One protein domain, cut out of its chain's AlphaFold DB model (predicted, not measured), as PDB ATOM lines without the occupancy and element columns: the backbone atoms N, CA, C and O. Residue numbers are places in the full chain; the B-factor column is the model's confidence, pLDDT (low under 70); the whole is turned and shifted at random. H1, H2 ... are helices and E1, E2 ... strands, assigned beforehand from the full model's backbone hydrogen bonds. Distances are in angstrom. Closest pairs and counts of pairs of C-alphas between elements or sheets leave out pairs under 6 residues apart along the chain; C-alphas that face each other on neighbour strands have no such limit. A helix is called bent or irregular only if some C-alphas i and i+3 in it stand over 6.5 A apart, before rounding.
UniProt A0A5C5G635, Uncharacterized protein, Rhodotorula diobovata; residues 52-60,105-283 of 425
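Overview. This is residues 52 to 60 and 105 to 283 of the 425 residues of an uncharacterized protein of Rhodotorula diobovata (UniProt A0A5C5G635). The chain is wound in stacked turns, a short solenoid: its strands make one wall of seven, E2, E1, E3, E4, E6, E8 and E9, and the returning stretches lie over one face of that wall, with the other face bare. H1 and H2 lie side by side toward the E2 end; farther along come H3, the small two-strand sheet of E5 and E7, and long loops toward the E9 end. The printed part has 188 residues, with three named helices and nine named strands in the order E1 E2 H1 E3 H2 E4 E5 H3 E6 E7 E8 E9. The large sheet runs E2, E1, E3, E4, E6, E8, E9, all parallel; the class is mixed, helices and strands, with under half of the residues in named elements. The whole is compact and rounded, with a radius of gyration of the C-alphas of 15.9 A and spans of 42 by 38 by 33 A.

Along the chain. E1, residues 53 to 59, begins at C-alpha 53 (-18.240, 19.240, 15.676) and is 20.0 A long. After the cut come E2, residues 106 to 112, 20.2 A long, and H1, residues 116 to 127, 16.2 A long. E3, residues 136 to 141, measures 17.1 A. H2, residues 147 to 164, is the longest helix at 26.8 A and begins at C-alpha 147 (-39.345, 33.127, 23.601); it is only just irregular, with C-alphas 160 and 163 6.7 A apart. E4 is residues 170 to 175, 16.9 A; E5, residues 179 to 181, 6.3 A; H3, residues 185 to 191, 10.1 A. E6 is residues 197 to 202, 16.8 A; E7, residues 210 to 212, 6.5 A; E8, residues 236 to 240, 13.0 A. E9, residues 268 to 272, measures 13.5 A and ends at C-alpha 272 (-23.908, 45.288, 13.663).

Arrangement. In the large sheet, E2 and E9 are the edge strands. N 107 and O 53 are 2.9 A apart between E2 and E1, N 56 and O 138 2.8 A between E1 and E3, and N 139 and O 172 2.9 A between E3 and E4. N 173 and O 199 are 2.8 A apart between E4 and E6, N 200 and O 238 2.8 A between E6 and E8, and N 239 and O 270 2.8 A between E8 and E9; these six pairs are within hydrogen-bond range. The sheet is twisted, its C-alphas up to 4.0 A off the best plane. H2 is on the sheet at a height of 10.2 A, two layers with helix on one face. It lies over E3 and runs along the strands, at 6 degrees to E3 on the local plane. E3, H2 and E4 form a strand-helix-strand unit, two parallel neighbour strands with a helix between, and E2, H1 and E3 a split one, with E1 between its strands; both crossovers are right-handed. H1 touches H2 at a shallow tilt of 5 degrees, the same way, with the closest C-alphas, of Pro 116 and Asp 149, 5.5 A apart. H1 is only just not on the sheet, with 4 pairs of C-alphas within 10 A. H2 and H3 are close but not clearly touching, the closest C-alphas, of Val 162 and Thr 191, 7.7 A apart, and H3 is not on the sheet. E5 and E7 are parallel neighbours at 27 degrees, with N 180 and O 210 2.8 A apart and within hydrogen-bond range. The closest C-alphas of H2 and E7, those of Gln 151 and Thr 210, are 5.7 A apart. Residues 180 to 181 of E5 also pair with residues 243 to 244, parallel. In H1 and H3 every O i to N i+4 pair is within hydrogen-bond range, in H2 10 of 14.

Size, cuts and confidence. The two C-alphas farthest apart, those of Glu 118 and Phe 283, are 44.1 A apart. Residues 61 to 104 are not printed, and C-alphas 60 and 105 are 27.6 A apart across the cut. The links E7 to E8, 23 residues, and E8 to E9, 27 residues, are long. The mean pLDDT of the printed part is 74.1; 71 residues are under 70, among them residues 105 to 116, 215 to 227, 246 to 257 and 273 to 283.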
ATOM      1  N   ALA A  52     -16.148  15.895  16.996       76.75
ATOM      2  CA  ALA A  52     -15.355  17.115  17.104       76.75
ATOM      3  C   ALA A  52     -16.138  18.349  16.619       76.75
ATOM      4  O   ALA A  52     -15.678  19.477  16.801       76.75
ATOM      5  N   GLU A  53     -17.324  18.157  16.033       80.94
ATOM      6  CA  GLU A  53     -18.240  19.240  15.676       80.94
ATOM      7  C   GLU A  53     -19.696  18.894  16.026       80.94
ATOM      8  O   GLU A  53     -20.147  17.773  15.767       80.94
ATOM      9  N   ILE A  54     -20.441  19.877  16.540       79.62
ATOM     10  CA  ILE A  54     -21.888  19.811  16.788       79.62
ATOM     11  C   ILE A  54     -22.600  20.867  15.943       79.62
ATOM     12  O   ILE A  54     -22.246  22.046  15.969       79.62
ATOM     13  N   LEU A  55     -23.630  20.436  15.215       78.31
ATOM     14  CA  LEU A  55     -24.505  21.284  14.406       78.31
ATOM     15  C   LEU A  55     -25.971  21.032  14.788       78.31
ATOM     16  O   LEU A  55     -26.513  19.966  14.484       78.31
ATOM     17  N   LEU A  56     -26.620  22.017  15.409       76.75
ATOM     18  CA  LEU A  56     -28.028  21.967  15.807       76.75
ATOM     19  C   LEU A  56     -28.845  22.989  15.011       76.75
ATOM     20  O   LEU A  56     -28.539  24.183  15.008       76.75
ATOM     21  N   HIS A  57     -29.896  22.524  14.336       73.38
ATOM     22  CA  HIS A  57     -30.832  23.383  13.611       73.38
ATOM     23  C   HIS A  57     -32.256  23.190  14.132       73.38
ATOM     24  O   HIS A  57     -32.776  22.074  14.096       73.38
ATOM     25  N   ILE A  58     -32.886  24.283  14.565       70.25
ATOM     26  CA  ILE A  58     -34.238  24.298  15.134       70.25
ATOM     27  C   ILE A  58     -35.154  25.085  14.191       70.25
ATOM     28  O   ILE A  58     -34.865  26.236  13.866       70.25
ATOM     29  N   PHE A  59     -36.235  24.465  13.727       65.25
ATOM     30  CA  PHE A  59     -37.174  25.022  12.749       65.25
ATOM     31  C   PHE A  59     -38.560  25.293  13.350       65.25
ATOM     32  O   PHE A  59     -38.971  24.578  14.272       65.25
ATOM     33  N   PRO A  60     -39.311  26.259  12.778       58.19
ATOM     34  CA  PRO A  60     -40.679  26.555  13.190       58.19
ATOM     35  C   PRO A  60     -41.603  25.350  12.979       58.19
ATOM     36  O   PRO A  60     -41.429  24.624  11.991       58.19
ATOM     37  N   PRO A 105     -15.239  13.615  12.803       56.22
ATOM     38  CA  PRO A 105     -16.526  13.114  13.284       56.22
ATOM     39  C   PRO A 105     -17.461  14.285  13.622       56.22
ATOM     40  O   PRO A 105     -17.113  15.156  14.420       56.22
ATOM     41  N   ARG A 106     -18.649  14.311  13.006       56.50
ATOM     42  CA  ARG A 106     -19.662  15.368  13.174       56.50
ATOM     43  C   ARG A 106     -20.951  14.796  13.746       56.50
ATOM     44  O   ARG A 106     -21.446  13.790  13.235       56.50
ATOM     45  N   ALA A 107     -21.517  15.477  14.737       56.91
ATOM     46  CA  ALA A 107     -22.879  15.262  15.204       56.91
ATOM     47  C   ALA A 107     -23.789  16.352  14.622       56.91
ATOM     48  O   ALA A 107     -23.529  17.548  14.768       56.91
ATOM     49  N   ARG A 108     -24.860  15.941  13.936       59.66
ATOM     50  CA  ARG A 108     -25.830  16.858  13.334       59.66
ATOM     51  C   ARG A 108     -27.237  16.468  13.745       59.66
ATOM     52  O   ARG A 108     -27.622  15.321  13.547       59.66
ATOM     53  N   SER A 109     -27.995  17.431  14.255       56.88
ATOM     54  CA  SER A 109     -29.407  17.248  14.581       56.88
ATOM     55  C   SER A 109     -30.260  18.328  13.925       56.88
ATOM     56  O   SER A 109     -29.860  19.493  13.824       56.88
ATOM     57  N   TYR A 110     -31.434  17.914  13.460       55.25
ATOM     58  CA  TYR A 110     -32.458  18.781  12.902       55.25
ATOM     59  C   TYR A 110     -33.746  18.538  13.660       55.25
ATOM     60  O   TYR A 110     -34.170  17.391  13.799       55.25
ATOM     61  N   ALA A 111     -34.379  19.613  14.097       58.41
ATOM     62  CA  ALA A 111     -35.601  19.519  14.858       58.41
ATOM     63  C   ALA A 111     -36.629  20.533  14.399       58.41
ATOM     64  O   ALA A 111     -36.306  21.668  14.056       58.41
ATOM     65  N   THR A 112     -37.879  20.100  14.438       54.78
ATOM     66  CA  THR A 112     -39.051  20.950  14.254       54.78
ATOM     67  C   THR A 112     -39.739  20.984  15.607       54.78
ATOM     68  O   THR A 112     -40.108  19.916  16.085       54.78
ATOM     69  N   ASP A 113     -39.905  22.169  16.199       58.50
ATOM     70  CA  ASP A 113     -40.708  22.353  17.422       58.50
ATOM     71  C   ASP A 113     -40.193  21.602  18.674       58.50
ATOM     72  O   ASP A 113     -40.946  20.896  19.340       58.50
ATOM     73  N   TRP A 114     -38.896  21.715  18.997       64.56
ATOM     74  CA  TRP A 114     -38.388  21.158  20.258       64.56
ATOM     75  C   TRP A 114     -38.933  21.917  21.462       64.56
ATOM     76  O   TRP A 114     -38.732  23.127  21.583       64.56
ATOM     77  N   SER A 115     -39.520  21.177  22.400       67.00
ATOM     78  CA  SER A 115     -39.750  21.689  23.747       67.00
ATOM     79  C   SER A 115     -38.414  21.893  24.487       67.00
ATOM     80  O   SER A 115     -37.406  21.256  24.156       67.00
ATOM     81  N   PRO A 116     -38.359  22.774  25.503       68.06
ATOM     82  CA  PRO A 116     -37.173  22.931  26.348       68.06
ATOM     83  C   PRO A 116     -36.683  21.620  26.966       68.06
ATOM     84  O   PRO A 116     -35.476  21.412  27.062       68.06
ATOM     85  N   ASP A 117     -37.605  20.735  27.345       70.50
ATOM     86  CA  ASP A 117     -37.288  19.479  28.025       70.50
ATOM     87  C   ASP A 117     -36.669  18.454  27.060       70.50
ATOM     88  O   ASP A 117     -35.691  17.792  27.402       70.50
ATOM     89  N   GLU A 118     -37.167  18.365  25.821       67.75
ATOM     90  CA  GLU A 118     -36.560  17.531  24.768       67.75
ATOM     91  C   GLU A 118     -35.156  18.022  24.396       67.75
ATOM     92  O   GLU A 118     -34.248  17.220  24.167       67.75
ATOM     93  N   PHE A 119     -34.956  19.343  24.367       71.81
ATOM     94  CA  PHE A 119     -33.641  19.932  24.129       71.81
ATOM     95  C   PHE A 119     -32.671  19.670  25.284       71.81
ATOM     96  O   PHE A 119     -31.506  19.348  25.048       71.81
ATOM     97  N   ALA A 120     -33.141  19.801  26.527       69.75
ATOM     98  CA  ALA A 120     -32.351  19.488  27.710       69.75
ATOM     99  C   ALA A 120     -31.932  18.014  27.704       69.75
ATOM    100  O   ALA A 120     -30.749  17.733  27.835       69.75
ATOM    101  N   TYR A 121     -32.857  17.095  27.405       67.88
ATOM    102  CA  TYR A 121     -32.542  15.671  27.269       67.88
ATOM    103  C   TYR A 121     -31.481  15.398  26.195       67.88
ATOM    104  O   TYR A 121     -30.593  14.567  26.384       67.88
ATOM    105  N   LEU A 122     -31.540  16.102  25.062       72.44
ATOM    106  CA  LEU A 122     -30.502  15.998  24.041       72.44
ATOM    107  C   LEU A 122     -29.147  16.505  24.549       72.44
ATOM    108  O   LEU A 122     -28.127  15.885  24.254       72.44
ATOM    109  N   CYS A 123     -29.126  17.622  25.275       70.75
ATOM    110  CA  CYS A 123     -27.901  18.131  25.887       70.75
ATOM    111  C   CYS A 123     -27.341  17.122  26.889       70.75
ATOM    112  O   CYS A 123     -26.177  16.766  26.768       70.75
ATOM    113  N   ASP A 124     -28.175  16.555  27.759       68.69
ATOM    114  CA  ASP A 124     -27.768  15.506  28.696       68.69
ATOM    115  C   ASP A 124     -27.196  14.284  27.953       68.69
ATOM    116  O   ASP A 124     -26.169  13.725  28.337       68.69
ATOM    117  N   ALA A 125     -27.814  13.883  26.836       67.44
ATOM    118  CA  ALA A 125     -27.309  12.800  25.995       67.44
ATOM    119  C   ALA A 125     -25.952  13.134  25.353       67.44
ATOM    120  O   ALA A 125     -25.118  12.244  25.179       67.44
ATOM    121  N   PHE A 126     -25.715  14.401  25.004       69.50
ATOM    122  CA  PHE A 126     -24.415  14.859  24.528       69.50
ATOM    123  C   PHE A 126     -23.373  14.946  25.649       69.50
ATOM    124  O   PHE A 126     -22.229  14.563  25.414       69.50
ATOM    125  N   ASP A 127     -23.751  15.371  26.853       67.12
ATOM    126  CA  ASP A 127     -22.870  15.405  28.026       67.12
ATOM    127  C   ASP A 127     -22.370  14.000  28.388       67.12
ATOM    128  O   ASP A 127     -21.191  13.812  28.691       67.12
ATOM    129  N   LEU A 128     -23.225  12.979  28.253       62.56
ATOM    130  CA  LEU A 128     -22.837  11.574  28.430       62.56
ATOM    131  C   LEU A 128     -21.765  11.098  27.434       62.56
ATOM    132  O   LEU A 128     -21.105  10.092  27.692       62.56
ATOM    133  N   MET A 129     -21.582  11.793  26.307       65.00
ATOM    134  CA  MET A 129     -20.553  11.474  25.314       65.00
ATOM    135  C   MET A 129     -19.205  12.158  25.589       65.00
ATOM    136  O   MET A 129     -18.318  12.048  24.752       65.00
ATOM    137  N   ASP A 130     -19.022  12.827  26.731       67.75
ATOM    138  CA  ASP A 130     -17.749  13.432  27.153       67.75
ATOM    139  C   ASP A 130     -17.099  14.285  26.046       67.75
ATOM    140  O   ASP A 130     -16.064  13.948  25.467       67.75
ATOM    141  N   LEU A 131     -17.735  15.412  25.705       70.56
ATOM    142  CA  LEU A 131     -17.387  16.268  24.561       70.56
ATOM    143  C   LEU A 131     -16.024  16.989  24.665       70.56
ATOM    144  O   LEU A 131     -15.789  17.980  23.980       70.56
ATOM    145  N   VAL A 132     -15.071  16.497  25.454       71.38
ATOM    146  CA  VAL A 132     -13.739  17.090  25.681       71.38
ATOM    147  C   VAL A 132     -12.982  17.370  24.379       71.38
ATOM    148  O   VAL A 132     -12.103  18.231  24.341       71.38
ATOM    149  N   GLN A 133     -13.303  16.677  23.284       79.38
ATOM    150  CA  GLN A 133     -12.665  16.864  21.976       79.38
ATOM    151  C   GLN A 133     -13.424  17.788  21.013       79.38
ATOM    152  O   GLN A 133     -12.948  18.003  19.894       79.38
ATOM    153  N   LEU A 134     -14.573  18.335  21.413       83.69
ATOM    154  CA  LEU A 134     -15.374  19.212  20.571       83.69
ATOM    155  C   LEU A 134     -14.602  20.492  20.237       83.69
ATOM    156  O   LEU A 134     -14.196  21.255  21.107       83.69
ATOM    157  N   ARG A 135     -14.415  20.740  18.942       89.31
ATOM    158  CA  ARG A 135     -13.706  21.913  18.420       89.31
ATOM    159  C   ARG A 135     -14.647  22.972  17.874       89.31
ATOM    160  O   ARG A 135     -14.277  24.140  17.844       89.31
ATOM    161  N   SER A 136     -15.835  22.584  17.422       90.19
ATOM    162  CA  SER A 136     -16.791  23.509  16.819       90.19
ATOM    163  C   SER A 136     -18.207  23.223  17.285       90.19
ATOM    164  O   SER A 136     -18.667  22.085  17.223       90.19
ATOM    165  N   ALA A 137     -18.930  24.270  17.663       89.38
ATOM    166  CA  ALA A 137     -20.328  24.185  18.046       89.38
ATOM    167  C   ALA A 137     -21.149  25.235  17.299       89.38
ATOM    168  O   ALA A 137     -20.803  26.418  17.275       89.38
ATOM    169  N   ARG A 138     -22.255  24.804  16.692       88.94
ATOM    170  CA  ARG A 138     -23.199  25.687  16.015       88.94
ATOM    171  C   ARG A 138     -24.621  25.369  16.419       88.94
ATOM    172  O   ARG A 138     -25.061  24.228  16.292       88.94
ATOM    173  N   ILE A 139     -25.353  26.415  16.771       86.19
ATOM    174  CA  ILE A 139     -26.797  26.373  16.930       86.19
ATOM    175  C   ILE A 139     -27.447  27.435  16.042       86.19
ATOM    176  O   ILE A 139     -26.947  28.553  15.892       86.19
ATOM    177  N   SER A 140     -28.524  27.059  15.358       83.12
ATOM    178  CA  SER A 140     -29.269  27.971  14.494       83.12
ATOM    179  C   SER A 140     -30.767  27.739  14.630       83.12
ATOM    180  O   SER A 140     -31.265  26.676  14.254       83.12
ATOM    181  N   TRP A 141     -31.471  28.748  15.126       80.25
ATOM    182  CA  TRP A 141     -32.924  28.812  15.126       80.25
ATOM    183  C   TRP A 141     -33.397  29.490  13.837       80.25
ATOM    184  O   TRP A 141     -32.889  30.538  13.442       80.25
ATOM    185  N   HIS A 142     -34.384  28.893  13.178       71.19
ATOM    186  CA  HIS A 142     -34.947  29.358  11.905       71.19
ATOM    187  C   HIS A 142     -36.382  29.899  12.053       71.19
ATOM    188  O   HIS A 142     -37.058  30.121  11.051       71.19
ATOM    189  N   GLY A 143     -36.856  30.119  13.288       60.72
ATOM    190  CA  GLY A 143     -38.168  30.714  13.606       60.72
ATOM    191  C   GLY A 143     -39.093  29.819  14.442       60.72
ATOM    192  O   GLY A 143     -38.858  28.623  14.559       60.72
ATOM    193  N   GLY A 144     -40.173  30.405  14.980       52.28
ATOM    194  CA  GLY A 144     -41.409  29.705  15.382       52.28
ATOM    195  C   GLY A 144     -41.520  29.086  16.778       52.28
ATOM    196  O   GLY A 144     -42.401  28.254  16.955       52.28
ATOM    197  N   GLY A 145     -40.694  29.475  17.750       53.66
ATOM    198  CA  GLY A 145     -40.843  29.055  19.153       53.66
ATOM    199  C   GLY A 145     -41.400  30.158  20.063       53.66
ATOM    200  O   GLY A 145     -41.405  31.331  19.690       53.66
ATOM    201  N   VAL A 146     -41.850  29.788  21.267       57.38
ATOM    202  CA  VAL A 146     -42.134  30.738  22.360       57.38
ATOM    203  C   VAL A 146     -40.799  31.209  22.957       57.38
ATOM    204  O   VAL A 146     -39.922  30.398  23.232       57.38
ATOM    205  N   GLU A 147     -40.623  32.509  23.181       59.66
ATOM    206  CA  GLU A 147     -39.345  33.127  23.601       59.66
ATOM    207  C   GLU A 147     -38.723  32.522  24.873       59.66
ATOM    208  O   GLU A 147     -37.504  32.366  24.970       59.66
ATOM    209  N   SER A 148     -39.554  32.127  25.846       60.41
ATOM    210  CA  SER A 148     -39.108  31.474  27.086       60.41
ATOM    211  C   SER A 148     -38.413  30.132  26.854       60.41
ATOM    212  O   SER A 148     -37.695  29.636  27.727       60.41
ATOM    213  N   ASP A 149     -38.656  29.518  25.700       72.81
ATOM    214  CA  ASP A 149     -38.106  28.217  25.352       72.81
ATOM    215  C   ASP A 149     -36.739  28.379  24.702       72.81
ATOM    216  O   ASP A 149     -35.813  27.655  25.059       72.81
ATOM    217  N   GLU A 150     -36.564  29.408  23.872       75.06
ATOM    218  CA  GLU A 150     -35.267  29.749  23.289       75.06
ATOM    219  C   GLU A 150     -34.230  30.077  24.367       75.06
ATOM    220  O   GLU A 150     -33.110  29.570  24.316       75.06
ATOM    221  N   GLN A 151     -34.603  30.869  25.380       78.31
ATOM    222  CA  GLN A 151     -33.697  31.182  26.486       78.31
ATOM    223  C   GLN A 151     -33.214  29.908  27.186       78.31
ATOM    224  O   GLN A 151     -32.014  29.729  27.396       78.31
ATOM    225  N   ARG A 152     -34.144  29.015  27.550       77.81
ATOM    226  CA  ARG A 152     -33.819  27.762  28.244       77.81
ATOM    227  C   ARG A 152     -32.954  26.853  27.377       77.81
ATOM    228  O   ARG A 152     -31.949  26.348  27.860       77.81
ATOM    229  N   GLN A 153     -33.287  26.717  26.096       79.50
ATOM    230  CA  GLN A 153     -32.506  25.935  25.139       79.50
ATOM    231  C   GLN A 153     -31.089  26.488  24.978       79.50
ATOM    232  O   GLN A 153     -30.118  25.742  25.048       79.50
ATOM    233  N   LEU A 154     -30.934  27.802  24.831       82.31
ATOM    234  CA  LEU A 154     -29.618  28.417  24.723       82.31
ATOM    235  C   LEU A 154     -28.786  28.219  25.999       82.31
ATOM    236  O   LEU A 154     -27.589  27.954  25.908       82.31
ATOM    237  N   GLN A 155     -29.404  28.290  27.180       82.88
ATOM    238  CA  GLN A 155     -28.721  28.015  28.447       82.88
ATOM    239  C   GLN A 155     -28.284  26.550  28.572       82.88
ATOM    240  O   GLN A 155     -27.141  26.289  28.957       82.88
ATOM    241  N   SER A 156     -29.136  25.595  28.190       81.38
ATOM    242  CA  SER A 156     -28.763  24.174  28.131       81.38
ATOM    243  C   SER A 156     -27.629  23.936  27.132       81.38
ATOM    244  O   SER A 156     -26.675  23.227  27.437       81.38
ATOM    245  N   PHE A 157     -27.670  24.602  25.974       84.50
ATOM    246  CA  PHE A 157     -26.621  24.506  24.962       84.50
ATOM    247  C   PHE A 157     -25.283  25.039  25.473       84.50
ATOM    248  O   PHE A 157     -24.268  24.375  25.329       84.50
ATOM    249  N   LEU A 158     -25.260  26.220  26.096       86.06
ATOM    250  CA  LEU A 158     -24.027  26.774  26.659       86.06
ATOM    251  C   LEU A 158     -23.477  25.902  27.795       86.06
ATOM    252  O   LEU A 158     -22.261  25.777  27.914       86.06
ATOM    253  N   SER A 159     -24.356  25.279  28.585       83.50
ATOM    254  CA  SER A 159     -23.964  24.357  29.658       83.50
ATOM    255  C   SER A 159     -23.317  23.080  29.126       83.50
ATOM    256  O   SER A 159     -22.298  22.655  29.663       83.50
ATOM    257  N   LEU A 160     -23.824  22.542  28.016       83.06
ATOM    258  CA  LEU A 160     -23.235  21.396  27.324       83.06
ATOM    259  C   LEU A 160     -21.782  21.654  26.879       83.06
ATOM    260  O   LEU A 160     -20.916  20.781  26.951       83.06
ATOM    261  N   LEU A 161     -21.486  22.869  26.406       86.62
ATOM    262  CA  LEU A 161     -20.167  23.204  25.850       86.62
ATOM    263  C   LEU A 161     -19.050  23.267  26.899       86.62
ATOM    264  O   LEU A 161     -17.875  23.338  26.544       86.62
ATOM    265  N   VAL A 162     -19.383  23.232  28.186       84.06
ATOM    266  CA  VAL A 162     -18.438  23.425  29.295       84.06
ATOM    267  C   VAL A 162     -17.411  22.310  29.365       84.06
ATOM    268  O   VAL A 162     -16.227  22.573  29.567       84.06
ATOM    269  N   SER A 163     -17.838  21.071  29.124       82.00
ATOM    270  CA  SER A 163     -16.938  19.917  28.997       82.00
ATOM    271  C   SER A 163     -15.888  20.125  27.892       82.00
ATOM    272  O   SER A 163     -14.783  19.588  27.954       82.00
ATOM    273  N   SER A 164     -16.203  20.972  26.908       86.44
ATOM    274  CA  SER A 164     -15.370  21.327  25.757       86.44
ATOM    275  C   SER A 164     -14.611  22.651  25.920       86.44
ATOM    276  O   SER A 164     -13.961  23.103  24.978       86.44
ATOM    277  N   ALA A 165     -14.657  23.293  27.092       85.56
ATOM    278  CA  ALA A 165     -14.061  24.609  27.353       85.56
ATOM    279  C   ALA A 165     -12.602  24.744  26.866       85.56
ATOM    280  O   ALA A 165     -12.202  25.754  26.280       85.56
ATOM    281  N   ALA A 166     -11.807  23.690  27.066       85.38
ATOM    282  CA  ALA A 166     -10.389  23.661  26.722       85.38
ATOM    283  C   ALA A 166     -10.093  23.340  25.244       85.38
ATOM    284  O   ALA A 166      -8.932  23.411  24.836       85.38
ATOM    285  N   SER A 167     -11.082  22.939  24.446       88.69
ATOM    286  CA  SER A 167     -10.907  22.453  23.067       88.69
ATOM    287  C   SER A 167     -11.744  23.203  22.036       88.69
ATOM    288  O   SER A 167     -11.348  23.225  20.866       88.69
ATOM    289  N   LEU A 168     -12.826  23.856  22.463       91.44
ATOM    290  CA  LEU A 168     -13.714  24.624  21.607       91.44
ATOM    291  C   LEU A 168     -12.957  25.789  20.956       91.44
ATOM    292  O   LEU A 168     -12.462  26.689  21.631       91.44
ATOM    293  N   ALA A 169     -12.877  25.751  19.629       94.38
ATOM    294  CA  ALA A 169     -12.222  26.749  18.793       94.38
ATOM    295  C   ALA A 169     -13.225  27.624  18.027       94.38
ATOM    296  O   ALA A 169     -12.906  28.760  17.692       94.38
ATOM    297  N   SER A 170     -14.433  27.124  17.759       95.56
ATOM    298  CA  SER A 170     -15.460  27.845  17.001       95.56
ATOM    299  C   SER A 170     -16.823  27.751  17.679       95.56
ATOM    300  O   SER A 170     -17.301  26.649  17.960       95.56
ATOM    301  N   LEU A 171     -17.474  28.896  17.885       93.88
ATOM    302  CA  LEU A 171     -18.829  28.994  18.425       93.88
ATOM    303  C   LEU A 171     -19.706  29.859  17.516       93.88
ATOM    304  O   LEU A 171     -19.410  31.024  17.266       93.88
ATOM    305  N   THR A 172     -20.821  29.299  17.048       93.06
ATOM    306  CA  THR A 172     -21.793  30.002  16.205       93.06
ATOM    307  C   THR A 172     -23.202  29.914  16.787       93.06
ATOM    308  O   THR A 172     -23.717  28.820  17.021       93.06
ATOM    309  N   ILE A 173     -23.853  31.062  16.960       90.12
ATOM    310  CA  ILE A 173     -25.208  31.206  17.497       90.12
ATOM    311  C   ILE A 173     -26.014  32.081  16.535       90.12
ATOM    312  O   ILE A 173     -25.734  33.269  16.383       90.12
ATOM    313  N   HIS A 174     -27.023  31.508  15.880       87.56
ATOM    314  CA  HIS A 174     -27.931  32.236  14.983       87.56
ATOM    315  C   HIS A 174     -29.359  32.145  15.497       87.56
ATOM    316  O   HIS A 174     -29.870  31.039  15.628       87.56
ATOM    317  N   THR A 175     -30.021  33.272  15.738       81.81
ATOM    318  CA  THR A 175     -31.394  33.293  16.259       81.81
ATOM    319  C   THR A 175     -32.300  34.296  15.539       81.81
ATOM    320  O   THR A 175     -31.835  35.357  15.109       81.81
ATOM    321  N   PRO A 176     -33.602  33.975  15.391       74.88
ATOM    322  CA  PRO A 176     -34.607  34.889  14.867       74.88
ATOM    323  C   PRO A 176     -35.061  35.939  15.896       74.88
ATOM    324  O   PRO A 176     -35.718  36.900  15.505       74.88
ATOM    325  N   SER A 177     -34.749  35.769  17.181       75.25
ATOM    326  CA  SER A 177     -35.177  36.672  18.251       75.25
ATOM    327  C   SER A 177     -34.127  37.741  18.526       75.25
ATOM    328  O   SER A 177     -32.941  37.568  18.237       75.25
ATOM    329  N   GLN A 178     -34.546  38.850  19.139       78.38
ATOM    330  CA  GLN A 178     -33.603  39.809  19.702       78.38
ATOM    331  C   GLN A 178     -32.852  39.146  20.867       78.38
ATOM    332  O   GLN A 178     -33.473  38.671  21.813       78.38
ATOM    333  N   LEU A 179     -31.519  39.140  20.837       80.44
ATOM    334  CA  LEU A 179     -30.707  38.671  21.966       80.44
ATOM    335  C   LEU A 179     -30.232  39.835  22.825       80.44
ATOM    336  O   LEU A 179     -29.884  40.890  22.299       80.44
ATOM    337  N   ARG A 180     -30.143  39.616  24.135       80.06
ATOM    338  CA  ARG A 180     -29.431  40.461  25.095       80.06
ATOM    339  C   ARG A 180     -28.256  39.681  25.671       80.06
ATOM    340  O   ARG A 180     -28.456  38.781  26.473       80.06
ATOM    341  N   ILE A 181     -27.033  40.008  25.273       79.25
ATOM    342  CA  ILE A 181     -25.817  39.404  25.829       79.25
ATOM    343  C   ILE A 181     -25.493  40.102  27.150       79.25
ATOM    344  O   ILE A 181     -25.255  41.310  27.171       79.25
ATOM    345  N   LEU A 182     -25.481  39.336  28.241       78.31
ATOM    346  CA  LEU A 182     -25.304  39.808  29.616       78.31
ATOM    347  C   LEU A 182     -23.926  39.493  30.224       78.31
ATOM    348  O   LEU A 182     -23.751  39.559  31.440       78.31
ATOM    349  N   PHE A 183     -22.939  39.154  29.394       77.38
ATOM    350  CA  PHE A 183     -21.550  38.896  29.790       77.38
ATOM    351  C   PHE A 183     -20.579  39.601  28.834       77.38
ATOM    352  O   PHE A 183     -20.925  39.853  27.684       77.38
ATOM    353  N   SER A 184     -19.374  39.945  29.298       77.12
ATOM    354  CA  SER A 184     -18.347  40.580  28.461       77.12
ATOM    355  C   SER A 184     -17.588  39.535  27.644       77.12
ATOM    356  O   SER A 184     -17.569  38.356  28.001       77.12
ATOM    357  N   LEU A 185     -16.936  39.946  26.553       79.56
ATOM    358  CA  LEU A 185     -16.114  39.026  25.767       79.56
ATOM    359  C   LEU A 185     -15.006  38.413  26.635       79.56
ATOM    360  O   LEU A 185     -14.948  37.185  26.676       79.56
ATOM    361  N   PRO A 186     -14.225  39.180  27.423       78.88
ATOM    362  CA  PRO A 186     -13.242  38.606  28.346       78.88
ATOM    363  C   PRO A 186     -13.793  37.488  29.249       78.88
ATOM    364  O   PRO A 186     -13.136  36.465  29.449       78.88
ATOM    365  N   ARG A 187     -15.048  37.594  29.723       80.25
ATOM    366  CA  ARG A 187     -15.704  36.507  30.484       80.25
ATOM    367  C   ARG A 187     -15.890  35.228  29.663       80.25
ATOM    368  O   ARG A 187     -15.689  34.129  30.180       80.25
ATOM    369  N   LEU A 188     -16.245  35.357  28.384       81.81
ATOM    370  CA  LEU A 188     -16.291  34.225  27.457       81.81
ATOM    371  C   LEU A 188     -14.893  33.647  27.222       81.81
ATOM    372  O   LEU A 188     -14.743  32.429  27.258       81.81
ATOM    373  N   GLY A 189     -13.875  34.496  27.059       80.12
ATOM    374  CA  GLY A 189     -12.478  34.085  26.888       80.12
ATOM    375  C   GLY A 189     -11.916  33.296  28.066       80.12
ATOM    376  O   GLY A 189     -11.197  32.321  27.871       80.12
ATOM    377  N   HIS A 190     -12.298  33.652  29.289       81.25
ATOM    378  CA  HIS A 190     -11.916  32.892  30.477       81.25
ATOM    379  C   HIS A 190     -12.497  31.475  30.494       81.25
ATOM    380  O   HIS A 190     -11.818  30.539  30.910       81.25
ATOM    381  N   THR A 191     -13.736  31.309  30.020       83.00
ATOM    382  CA  THR A 191     -14.383  29.991  29.957       83.00
ATOM    383  C   THR A 191     -13.852  29.188  28.771       83.00
ATOM    384  O   THR A 191     -13.449  28.042  28.920       83.00
ATOM    385  N   PHE A 192     -13.804  29.799  27.588       88.06
ATOM    386  CA  PHE A 192     -13.465  29.153  26.325       88.06
ATOM    387  C   PHE A 192     -12.166  29.729  25.747       88.06
ATOM    388  O   PHE A 192     -12.144  30.345  24.680       88.06
ATOM    389  N   ALA A 193     -11.054  29.507  26.450       85.69
ATOM    390  CA  ALA A 193      -9.754  30.126  26.156       85.69
ATOM    391  C   ALA A 193      -9.149  29.770  24.783       85.69
ATOM    392  O   ALA A 193      -8.148  30.359  24.367       85.69
ATOM    393  N   ARG A 194      -9.712  28.778  24.081       90.88
ATOM    394  CA  ARG A 194      -9.277  28.363  22.741       90.88
ATOM    395  C   ARG A 194     -10.126  28.903  21.599       90.88
ATOM    396  O   ARG A 194      -9.785  28.607  20.460       90.88
ATOM    397  N   VAL A 195     -11.168  29.686  21.875       93.56
ATOM    398  CA  VAL A 195     -12.038  30.218  20.822       93.56
ATOM    399  C   VAL A 195     -11.250  31.150  19.903       93.56
ATOM    400  O   VAL A 195     -10.663  32.140  20.335       93.56
ATOM    401  N   GLU A 196     -11.252  30.791  18.624       95.94
ATOM    402  CA  GLU A 196     -10.641  31.508  17.506       95.94
ATOM    403  C   GLU A 196     -11.711  32.185  16.634       95.94
ATOM    404  O   GLU A 196     -11.452  33.248  16.068       95.94
ATOM    405  N   ASP A 197     -12.915  31.606  16.563       96.00
ATOM    406  CA  ASP A 197     -14.060  32.119  15.803       96.00
ATOM    407  C   ASP A 197     -15.312  32.198  16.687       96.00
ATOM    408  O   ASP A 197     -15.779  31.191  17.231       96.00
ATOM    409  N   LEU A 198     -15.860  33.404  16.826       93.69
ATOM    410  CA  LEU A 198     -17.116  33.660  17.516       93.69
ATOM    411  C   LEU A 198     -18.084  34.384  16.586       93.69
ATOM    412  O   LEU A 198     -17.833  35.509  16.156       93.69
ATOM    413  N   GLU A 199     -19.241  33.772  16.357       93.00
ATOM    414  CA  GLU A 199     -20.308  34.360  15.560       93.00
ATOM    415  C   GLU A 199     -21.649  34.326  16.281       93.00
ATOM    416  O   GLU A 199     -22.203  33.262  16.546       93.00
ATOM    417  N   VAL A 200     -22.213  35.505  16.528       89.69
ATOM    418  CA  VAL A 200     -23.556  35.690  17.065       89.69
ATOM    419  C   VAL A 200     -24.357  36.571  16.114       89.69
ATOM    420  O   VAL A 200     -24.023  37.735  15.880       89.69
ATOM    421  N   ARG A 201     -25.439  36.011  15.568       87.06
ATOM    422  CA  ARG A 201     -26.405  36.732  14.733       87.06
ATOM    423  C   ARG A 201     -27.797  36.635  15.338       87.06
ATOM    424  O   ARG A 201     -28.266  35.532  15.606       87.06
ATOM    425  N   ALA A 202     -28.447  37.775  15.518       83.25
ATOM    426  CA  ALA A 202     -29.803  37.896  16.045       83.25
ATOM    427  C   ALA A 202     -30.655  38.777  15.115       83.25
ATOM    428  O   ALA A 202     -30.126  39.704  14.501       83.25
ATOM    429  N   ALA A 203     -31.953  38.496  14.975       73.62
ATOM    430  CA  ALA A 203     -32.843  39.254  14.085       73.62
ATOM    431  C   ALA A 203     -33.716  40.303  14.823       73.62
ATOM    432  O   ALA A 203     -33.550  40.558  16.016       73.62
ATOM    433  N   LYS A 204     -34.574  41.006  14.060       56.75
ATOM    434  CA  LYS A 204     -35.208  42.299  14.403       56.75
ATOM    435  C   LYS A 204     -36.150  42.286  15.619       56.75
ATOM    436  O   LYS A 204     -36.922  41.362  15.840       56.75
ATOM    437  N   SER A 205     -36.151  43.441  16.288       53.91
ATOM    438  CA  SER A 205     -36.791  43.885  17.542       53.91
ATOM    439  C   SER A 205     -38.316  43.747  17.702       53.91
ATOM    440  O   SER A 205     -38.896  44.447  18.532       53.91
ATOM    441  N   SER A 206     -39.010  42.956  16.880       54.16
ATOM    442  CA  SER A 206     -40.469  42.790  17.000       54.16
ATOM    443  C   SER A 206     -40.882  41.833  18.121       54.16
ATOM    444  O   SER A 206     -42.058  41.790  18.468       54.16
ATOM    445  N   THR A 207     -39.930  41.085  18.678       53.66
ATOM    446  CA  THR A 207     -40.111  40.148  19.791       53.66
ATOM    447  C   THR A 207     -39.354  40.652  21.028       53.66
ATOM    448  O   THR A 207     -38.276  41.239  20.873       53.66
ATOM    449  N   PRO A 208     -39.876  40.472  22.256       60.28
ATOM    450  CA  PRO A 208     -39.103  40.637  23.481       60.28
ATOM    451  C   PRO A 208     -37.739  39.941  23.422       60.28
ATOM    452  O   PRO A 208     -37.551  38.914  22.771       60.28
ATOM    453  N   ALA A 209     -36.753  40.545  24.084       70.56
ATOM    454  CA  ALA A 209     -35.367  40.134  23.935       70.56
ATOM    455  C   ALA A 209     -34.964  39.004  24.898       70.56
ATOM    456  O   ALA A 209     -35.058  39.162  26.122       70.56
ATOM    457  N   THR A 210     -34.420  37.923  24.345       74.56
ATOM    458  CA  THR A 210     -33.905  36.743  25.049       74.56
ATOM    459  C   THR A 210     -32.571  37.051  25.729       74.56
ATOM    460  O   THR A 210     -31.609  37.454  25.073       74.56
ATOM    461  N   ASP A 211     -32.497  36.858  27.047       77.94
ATOM    462  CA  ASP A 211     -31.274  37.085  27.824       77.94
ATOM    463  C   ASP A 211     -30.296  35.910  27.696       77.94
ATOM    464  O   ASP A 211     -30.609  34.763  28.018       77.94
ATOM    465  N   VAL A 212     -29.068  36.220  27.287       76.69
ATOM    466  CA  VAL A 212     -27.940  35.293  27.214       76.69
ATOM    467  C   VAL A 212     -26.925  35.682  28.273       76.69
ATOM    468  O   VAL A 212     -26.222  36.679  28.143       76.69
ATOM    469  N   TYR A 213     -26.816  34.885  29.323       74.88
ATOM    470  CA  TYR A 213     -25.760  34.997  30.325       74.88
ATOM    471  C   TYR A 213     -24.951  33.702  30.371       74.88
ATOM    472  O   TYR A 213     -25.473  32.633  30.064       74.88
ATOM    473  N   LEU A 214     -23.683  33.803  30.767       71.56
ATOM    474  CA  LEU A 214     -22.909  32.641  31.192       71.56
ATOM    475  C   LEU A 214     -23.361  32.267  32.606       71.56
ATOM    476  O   LEU A 214     -23.514  33.142  33.463       71.56
ATOM    477  N   VAL A 215     -23.616  30.980  32.842       67.38
ATOM    478  CA  VAL A 215     -24.034  30.479  34.157       67.38
ATOM    479  C   VAL A 215     -22.955  30.841  35.190       67.38
ATOM    480  O   VAL A 215     -21.769  30.725  34.879       67.38
ATOM    481  N   PRO A 216     -23.307  31.257  36.425       61.44
ATOM    482  CA  PRO A 216     -22.326  31.641  37.445       61.44
ATOM    483  C   PRO A 216     -21.260  30.580  37.746       61.44
ATOM    484  O   PRO A 216     -20.180  30.922  38.209       61.44
ATOM    485  N   SER A 217     -21.531  29.300  37.475       60.84
ATOM    486  CA  SER A 217     -20.547  28.214  37.568       60.84
ATOM    487  C   SER A 217     -19.383  28.344  36.577       60.84
ATOM    488  O   SER A 217     -18.338  27.752  36.820       60.84
ATOM    489  N   PHE A 218     -19.535  29.110  35.492       62.69
ATOM    490  CA  PHE A 218     -18.479  29.393  34.505       62.69
ATOM    491  C   PHE A 218     -17.569  30.547  34.925       62.69
ATOM    492  O   PHE A 218     -16.573  30.827  34.266       62.69
ATOM    493  N   LEU A 219     -17.917  31.237  36.013       58.62
ATOM    494  CA  LEU A 219     -17.294  32.481  36.426       58.62
ATOM    495  C   LEU A 219     -16.645  32.297  37.810       58.62
ATOM    496  O   LEU A 219     -17.293  31.789  38.730       58.62
ATOM    497  N   PRO A 220     -15.385  32.716  38.025       55.19
ATOM    498  CA  PRO A 220     -14.819  32.784  39.363       55.19
ATOM    499  C   PRO A 220     -15.688  33.668  40.261       55.19
ATOM    500  O   PRO A 220     -16.113  34.754  39.869       55.19
ATOM    501  N   ARG A 221     -15.921  33.220  41.500       50.41
ATOM    502  CA  ARG A 221     -16.844  33.863  42.455       50.41
ATOM    503  C   ARG A 221     -16.458  35.294  42.870       50.41
ATOM    504  O   ARG A 221     -17.242  35.931  43.565       50.41
ATOM    505  N   PHE A 222     -15.281  35.786  42.474       47.66
ATOM    506  CA  PHE A 222     -14.698  37.037  42.972       47.66
ATOM    507  C   PHE A 222     -13.981  37.888  41.909       47.66
ATOM    508  O   PHE A 222     -13.296  38.833  42.280       47.66
ATOM    509  N   ALA A 223     -14.106  37.574  40.615       51.50
ATOM    510  CA  ALA A 223     -13.409  38.326  39.568       51.50
ATOM    511  C   ALA A 223     -14.199  39.584  39.163       51.50
ATOM    512  O   ALA A 223     -15.314  39.486  38.639       51.50
ATOM    513  N   GLY A 224     -13.614  40.764  39.383       56.03
ATOM    514  CA  GLY A 224     -14.058  41.999  38.733       56.03
ATOM    515  C   GLY A 224     -13.745  41.948  37.236       56.03
ATOM    516  O   GLY A 224     -12.952  41.122  36.804       56.03
ATOM    517  N   GLU A 225     -14.354  42.802  36.403       53.81
ATOM    518  CA  GLU A 225     -14.142  42.760  34.938       53.81
ATOM    519  C   GLU A 225     -12.686  42.953  34.485       53.81
ATOM    520  O   GLU A 225     -12.325  42.511  33.401       53.81
ATOM    521  N   GLN A 226     -11.839  43.512  35.345       57.62
ATOM    522  CA  GLN A 226     -10.412  43.714  35.084       57.62
ATOM    523  C   GLN A 226      -9.565  42.448  35.303       57.62
ATOM    524  O   GLN A 226      -8.420  42.395  34.868       57.62
ATOM    525  N   ASP A 227     -10.123  41.421  35.949       65.56
ATOM    526  CA  ASP A 227      -9.417  40.171  36.264       65.56
ATOM    527  C   ASP A 227      -9.569  39.109  35.160       65.56
ATOM    528  O   ASP A 227      -9.047  37.995  35.272       65.56
ATOM    529  N   TRP A 228     -10.331  39.408  34.104       74.19
ATOM    530  CA  TRP A 228     -10.643  38.443  33.055       74.19
ATOM    531  C   TRP A 228      -9.561  38.442  31.987       74.19
ATOM    532  O   TRP A 228      -9.118  39.484  31.513       74.19
ATOM    533  N   ALA A 229      -9.148  37.242  31.591       74.56
ATOM    534  CA  ALA A 229      -8.170  37.082  30.530       74.56
ATOM    535  C   ALA A 229      -8.749  37.565  29.184       74.56
ATOM    536  O   ALA A 229      -9.918  37.289  28.893       74.56
ATOM    537  N   PRO A 230      -7.934  38.214  28.336       83.38
ATOM    538  CA  PRO A 230      -8.356  38.580  26.992       83.38
ATOM    539  C   PRO A 230      -8.598  37.327  26.141       83.38
ATOM    540  O   PRO A 230      -8.004  36.268  26.380       83.38
ATOM    541  N   LEU A 231      -9.405  37.443  25.084       86.81
ATOM    542  CA  LEU A 231      -9.496  36.409  24.052       86.81
ATOM    543  C   LEU A 231      -8.269  36.463  23.142       86.81
ATOM    544  O   LEU A 231      -8.339  36.815  21.966       86.81
ATOM    545  N   ALA A 232      -7.128  36.043  23.682       87.88
ATOM    546  CA  ALA A 232      -5.835  36.107  23.011       87.88
ATOM    547  C   ALA A 232      -5.749  35.297  21.703       87.88
ATOM    548  O   ALA A 232      -4.782  35.433  20.959       87.88
ATOM    549  N   ARG A 233      -6.722  34.419  21.436       92.06
ATOM    550  CA  ARG A 233      -6.780  33.580  20.233       92.06
ATOM    551  C   ARG A 233      -7.898  33.954  19.273       92.06
ATOM    552  O   ARG A 233      -7.903  33.425  18.166       92.06
ATOM    553  N   LEU A 234      -8.816  34.836  19.665       93.62
ATOM    554  CA  LEU A 234      -9.944  35.199  18.821       93.62
ATOM    555  C   LEU A 234      -9.436  35.958  17.597       93.62
ATOM    556  O   LEU A 234      -8.922  37.064  17.720       93.62
ATOM    557  N   ARG A 235      -9.604  35.351  16.422       94.69
ATOM    558  CA  ARG A 235      -9.241  35.929  15.125       94.69
ATOM    559  C   ARG A 235     -10.450  36.459  14.382       94.69
ATOM    560  O   ARG A 235     -10.315  37.408  13.616       94.69
ATOM    561  N   ARG A 236     -11.623  35.861  14.598       94.75
ATOM    562  CA  ARG A 236     -12.861  36.235  13.922       94.75
ATOM    563  C   ARG A 236     -13.971  36.512  14.925       94.75
ATOM    564  O   ARG A 236     -14.345  35.636  15.697       94.75
ATOM    565  N   LEU A 237     -14.521  37.720  14.857       91.62
ATOM    566  CA  LEU A 237     -15.654  38.156  15.661       91.62
ATOM    567  C   LEU A 237     -16.798  38.619  14.762       91.62
ATOM    568  O   LEU A 237     -16.624  39.503  13.926       91.62
ATOM    569  N   VAL A 238     -17.986  38.061  14.962       89.94
ATOM    570  CA  VAL A 238     -19.221  38.508  14.313       89.94
ATOM    571  C   VAL A 238     -20.292  38.721  15.366       89.94
ATOM    572  O   VAL A 238     -20.688  37.777  16.040       89.94
ATOM    573  N   LEU A 239     -20.780  39.950  15.483       85.75
ATOM    574  CA  LEU A 239     -21.821  40.357  16.422       85.75
ATOM    575  C   LEU A 239     -22.839  41.221  15.674       85.75
ATOM    576  O   LEU A 239     -22.693  42.436  15.609       85.75
ATOM    577  N   VAL A 240     -23.866  40.602  15.088       82.50
ATOM    578  CA  VAL A 240     -24.856  41.300  14.244       82.50
ATOM    579  C   VAL A 240     -26.262  41.098  14.793       82.50
ATOM    580  O   VAL A 240     -26.787  39.988  14.758       82.50
ATOM    581  N   GLY A 241     -26.859  42.158  15.341       77.25
ATOM    582  CA  GLY A 241     -28.186  42.127  15.962       77.25
ATOM    583  C   GLY A 241     -28.283  41.896  17.487       77.25
ATOM    584  O   GLY A 241     -29.251  42.405  18.058       77.25
ATOM    585  N   PRO A 242     -27.357  41.214  18.206       77.81
ATOM    586  CA  PRO A 242     -27.508  41.024  19.649       77.81
ATOM    587  C   PRO A 242     -27.215  42.315  20.425       77.81
ATOM    588  O   PRO A 242     -26.151  42.911  20.292       77.81
ATOM    589  N   VAL A 243     -28.125  42.729  21.300       76.62
ATOM    590  CA  VAL A 243     -27.934  43.862  22.211       76.62
ATOM    591  C   VAL A 243     -26.961  43.482  23.313       76.62
ATOM    592  O   VAL A 243     -27.179  42.502  24.020       76.62
ATOM    593  N   TRP A 244     -25.916  44.274  23.513       74.69
ATOM    594  CA  TRP A 244     -24.914  43.967  24.525       74.69
ATOM    595  C   TRP A 244     -25.130  44.810  25.781       74.69
ATOM    596  O   TRP A 244     -25.075  46.035  25.736       74.69
ATOM    597  N   ARG A 245     -25.427  44.165  26.913       72.12
ATOM    598  CA  ARG A 245     -25.706  44.833  28.192       72.12
ATOM    599  C   ARG A 245     -25.163  44.011  29.343       72.12
ATOM    600  O   ARG A 245     -25.785  43.040  29.742       72.12
ATOM    601  N   LEU A 246     -24.049  44.415  29.927       69.00
ATOM    602  CA  LEU A 246     -23.502  43.754  31.105       69.00
ATOM    603  C   LEU A 246     -24.415  43.985  32.296       69.00
ATOM    604  O   LEU A 246     -24.709  45.132  32.616       69.00
ATOM    605  N   ARG A 247     -24.848  42.909  32.957       64.94
ATOM    606  CA  ARG A 247     -25.557  42.995  34.234       64.94
ATOM    607  C   ARG A 247     -24.615  42.589  35.362       64.94
ATOM    608  O   ARG A 247     -24.073  41.483  35.358       64.94
ATOM    609  N   PHE A 248     -24.431  43.481  36.323       63.38
ATOM    610  CA  PHE A 248     -23.633  43.235  37.517       63.38
ATOM    611  C   PHE A 248     -24.475  42.586  38.621       63.38
ATOM    612  O   PHE A 248     -25.708  42.546  38.557       63.38
ATOM    613  N   ALA A 249     -23.795  42.041  39.632       61.25
ATOM    614  CA  ALA A 249     -24.429  41.336  40.747       61.25
ATOM    615  C   ALA A 249     -25.365  42.237  41.575       61.25
ATOM    616  O   ALA A 249     -26.354  41.758  42.122       61.25
ATOM    617  N   ASP A 250     -25.087  43.540  41.620       62.56
ATOM    618  CA  ASP A 250     -25.919  44.572  42.251       62.56
ATOM    619  C   ASP A 250     -27.143  44.977  41.401       62.56
ATOM    620  O   ASP A 250     -27.958  45.798  41.821       62.56
ATOM    621  N   GLY A 251     -27.300  44.389  40.210       61.34
ATOM    622  CA  GLY A 251     -28.369  44.699  39.269       61.34
ATOM    623  C   GLY A 251     -28.087  45.896  38.361       61.34
ATOM    624  O   GLY A 251     -28.930  46.187  37.508       61.34
ATOM    625  N   ALA A 252     -26.929  46.553  38.488       64.75
ATOM    626  CA  ALA A 252     -26.517  47.604  37.570       64.75
ATOM    627  C   ALA A 252     -26.347  47.045  36.153       64.75
ATOM    628  O   ALA A 252     -25.941  45.895  35.959       64.75
ATOM    629  N   VAL A 253     -26.668  47.869  35.155       65.19
ATOM    630  CA  VAL A 253     -26.519  47.520  33.741       65.19
ATOM    631  C   VAL A 253     -25.573  48.511  33.078       65.19
ATOM    632  O   VAL A 253     -25.852  49.708  33.091       65.19
ATOM    633  N   ALA A 254     -24.490  48.021  32.476       67.00
ATOM    634  CA  ALA A 254     -23.563  48.835  31.691       67.00
ATOM    635  C   ALA A 254     -23.474  48.353  30.242       67.00
ATOM    636  O   ALA A 254     -23.760  47.198  29.920       67.00
ATOM    637  N   SER A 255     -23.067  49.259  29.357       63.16
ATOM    638  CA  SER A 255     -22.647  48.900  28.004       63.16
ATOM    639  C   SER A 255     -21.171  48.496  28.068       63.16
ATOM    640  O   SER A 255     -20.383  49.295  28.574       63.16
ATOM    641  N   PRO A 256     -20.784  47.290  27.623       64.69
ATOM    642  CA  PRO A 256     -19.378  46.913  27.590       64.69
ATOM    643  C   PRO A 256     -18.609  47.822  26.639       64.69
ATOM    644  O   PRO A 256     -19.125  48.211  25.588       64.69
ATOM    645  N   VAL A 257     -17.371  48.121  27.011       68.25
ATOM    646  CA  VAL A 257     -16.357  48.644  26.099       68.25
ATOM    647  C   VAL A 257     -15.553  47.442  25.623       68.25
ATOM    648  O   VAL A 257     -15.229  46.571  26.427       68.25
ATOM    649  N   LEU A 258     -15.308  47.362  24.318       72.75
ATOM    650  CA  LEU A 258     -14.410  46.367  23.744       72.75
ATOM    651  C   LEU A 258     -13.168  47.089  23.238       72.75
ATOM    652  O   LEU A 258     -13.275  47.841  22.266       72.75
ATOM    653  N   GLY A 259     -12.039  46.856  23.901       74.31
ATOM    654  CA  GLY A 259     -10.738  47.393  23.518       74.31
ATOM    655  C   GLY A 259      -9.913  46.403  22.698       74.31
ATOM    656  O   GLY A 259     -10.219  45.210  22.612       74.31
ATOM    657  N   CYS A 260      -8.846  46.892  22.070       77.44
ATOM    658  CA  CYS A 260      -7.904  46.052  21.323       77.44
ATOM    659  C   CYS A 260      -7.170  45.038  22.226       77.44
ATOM    660  O   CYS A 260      -6.838  43.933  21.799       77.44
ATOM    661  N   GLU A 261      -6.981  45.389  23.493       81.00
ATOM    662  CA  GLU A 261      -6.373  44.586  24.546       81.00
ATOM    663  C   GLU A 261      -7.207  43.355  24.919       81.00
ATOM    664  O   GLU A 261      -6.634  42.327  25.278       81.00
ATOM    665  N   ASP A 262      -8.534  43.422  24.767       80.50
ATOM    666  CA  ASP A 262      -9.446  42.302  25.027       80.50
ATOM    667  C   ASP A 262      -9.374  41.231  23.934       80.50
ATOM    668  O   ASP A 262      -9.691  40.061  24.167       80.50
ATOM    669  N   VAL A 263      -8.985  41.631  22.720       86.75
ATOM    670  CA  VAL A 263      -8.984  40.804  21.505       86.75
ATOM    671  C   VAL A 263      -7.704  41.040  20.683       86.75
ATOM    672  O   VAL A 263      -7.764  41.401  19.508       86.75
ATOM    673  N   PRO A 264      -6.511  40.797  21.261       87.75
ATOM    674  CA  PRO A 264      -5.244  41.247  20.678       87.75
ATOM    675  C   PRO A 264      -4.878  40.543  19.361       87.75
ATOM    676  O   PRO A 264      -4.054  41.041  18.597       87.75
ATOM    677  N   ALA A 265      -5.481  39.385  19.073       90.88
ATOM    678  CA  ALA A 265      -5.241  38.602  17.859       90.88
ATOM    679  C   ALA A 265      -6.340  38.761  16.789       90.88
ATOM    680  O   ALA A 265      -6.388  37.960  15.854       90.88
ATOM    681  N   LEU A 266      -7.235  39.744  16.931       91.25
ATOM    682  CA  LEU A 266      -8.396  39.890  16.059       91.25
ATOM    683  C   LEU A 266      -7.993  40.288  14.635       91.25
ATOM    684  O   LEU A 266      -7.431  41.353  14.418       91.25
ATOM    685  N   GLU A 267      -8.339  39.458  13.653       93.00
ATOM    686  CA  GLU A 267      -8.053  39.684  12.229       93.00
ATOM    687  C   GLU A 267      -9.308  40.128  11.455       93.00
ATOM    688  O   GLU A 267      -9.210  40.888  10.490       93.00
ATOM    689  N   TYR A 268     -10.493  39.676  11.878       92.31
ATOM    690  CA  TYR A 268     -11.780  39.945  11.238       92.31
ATOM    691  C   TYR A 268     -12.838  40.359  12.266       92.31
ATOM    692  O   TYR A 268     -13.103  39.619  13.215       92.31
ATOM    693  N   ALA A 269     -13.522  41.475  12.015       88.62
ATOM    694  CA  ALA A 269     -14.655  41.945  12.804       88.62
ATOM    695  C   ALA A 269     -15.866  42.256  11.910       88.62
ATOM    696  O   ALA A 269     -15.759  43.017  10.953       88.62
ATOM    697  N   HIS A 270     -17.036  41.708  12.236       87.50
ATOM    698  CA  HIS A 270     -18.324  42.103  11.658       87.50
ATOM    699  C   HIS A 270     -19.269  42.525  12.771       87.50
ATOM    700  O   HIS A 270     -19.791  41.691  13.505       87.50
ATOM    701  N   LEU A 271     -19.479  43.828  12.890       82.12
ATOM    702  CA  LEU A 271     -20.209  44.443  13.984       82.12
ATOM    703  C   LEU A 271     -21.478  45.087  13.432       82.12
ATOM    704  O   LEU A 271     -21.423  45.932  12.542       82.12
ATOM    705  N   GLY A 272     -22.627  44.656  13.934       76.25
ATOM    706  CA  GLY A 272     -23.908  45.288  13.663       76.25
ATOM    707  C   GLY A 272     -24.203  46.408  14.656       76.25
ATOM    708  O   GLY A 272     -23.679  46.432  15.770       76.25
ATOM    709  N   ALA A 273     -25.105  47.303  14.277       66.88
ATOM    710  CA  ALA A 273     -25.643  48.336  15.144       66.88
ATOM    711  C   ALA A 273     -26.620  47.732  16.137       66.88
ATOM    712  O   ALA A 273     -27.828  47.632  15.927       66.88
ATOM    713  N   THR A 274     -26.067  47.261  17.232       61.72
ATOM    714  CA  THR A 274     -26.853  46.791  18.354       61.72
ATOM    715  C   THR A 274     -26.944  47.931  19.360       61.72
ATOM    716  O   THR A 274     -26.084  48.815  19.395       61.72
ATOM    717  N   THR A 275     -28.041  48.007  20.127       50.09
ATOM    718  CA  THR A 275     -28.180  49.036  21.176       50.09
ATOM    719  C   THR A 275     -26.900  49.015  22.027       50.09
ATOM    720  O   THR A 275     -26.430  47.928  22.356       50.09
ATOM    721  N   PRO A 276     -26.320  50.194  22.289       47.78
ATOM    722  CA  PRO A 276     -24.878  50.458  22.271       47.78
ATOM    723  C   PRO A 276     -24.029  49.434  23.048       47.78
ATOM    724  O   PRO A 276     -24.353  49.157  24.198       47.78
ATOM    725  N   PRO A 277     -22.838  49.043  22.566       49.47
ATOM    726  CA  PRO A 277     -21.631  49.546  23.197       49.47
ATOM    727  C   PRO A 277     -21.564  51.048  22.905       49.47
ATOM    728  O   PRO A 277     -21.658  51.485  21.757       49.47
ATOM    729  N   ALA A 278     -21.511  51.865  23.956       45.31
ATOM    730  CA  ALA A 278     -21.493  53.324  23.806       45.31
ATOM    731  C   ALA A 278     -20.206  53.792  23.103       45.31
ATOM    732  O   ALA A 278     -20.139  54.915  22.612       45.31
ATOM    733  N   HIS A 279     -19.213  52.901  23.041       54.56
ATOM    734  CA  HIS A 279     -17.911  53.114  22.454       54.56
ATOM    735  C   HIS A 279     -17.313  51.760  22.033       54.56
ATOM    736  O   HIS A 279     -17.235  50.837  22.848       54.56
ATOM    737  N   TRP A 280     -16.918  51.627  20.763       61.59
ATOM    738  CA  TRP A 280     -16.025  50.553  20.320       61.59
ATOM    739  C   TRP A 280     -14.602  51.104  20.397       61.59
ATOM    740  O   TRP A 280     -14.169  51.800  19.483       61.59
ATOM    741  N   ASP A 281     -13.894  50.794  21.479       61.88
ATOM    742  CA  ASP A 281     -12.497  51.206  21.697       61.88
ATOM    743  C   ASP A 281     -11.498  50.291  20.955       61.88
ATOM    744  O   ASP A 281     -10.285  50.340  21.134       61.88
ATOM    745  N   LEU A 282     -11.990  49.442  20.046       61.50
ATOM    746  CA  LEU A 282     -11.159  48.643  19.137       61.50
ATOM    747  C   LEU A 282     -10.183  49.499  18.310       61.50
ATOM    748  O   LEU A 282      -9.213  48.984  17.759       61.50
ATOM    749  N   PHE A 283     -10.480  50.792  18.206       59.84
ATOM    750  CA  PHE A 283      -9.856  51.766  17.322       59.84
ATOM    751  C   PHE A 283      -9.105  52.859  18.111       59.84
ATOM    752  O   PHE A 283      -8.393  53.666  17.526       59.84
TER     753      PHE A 283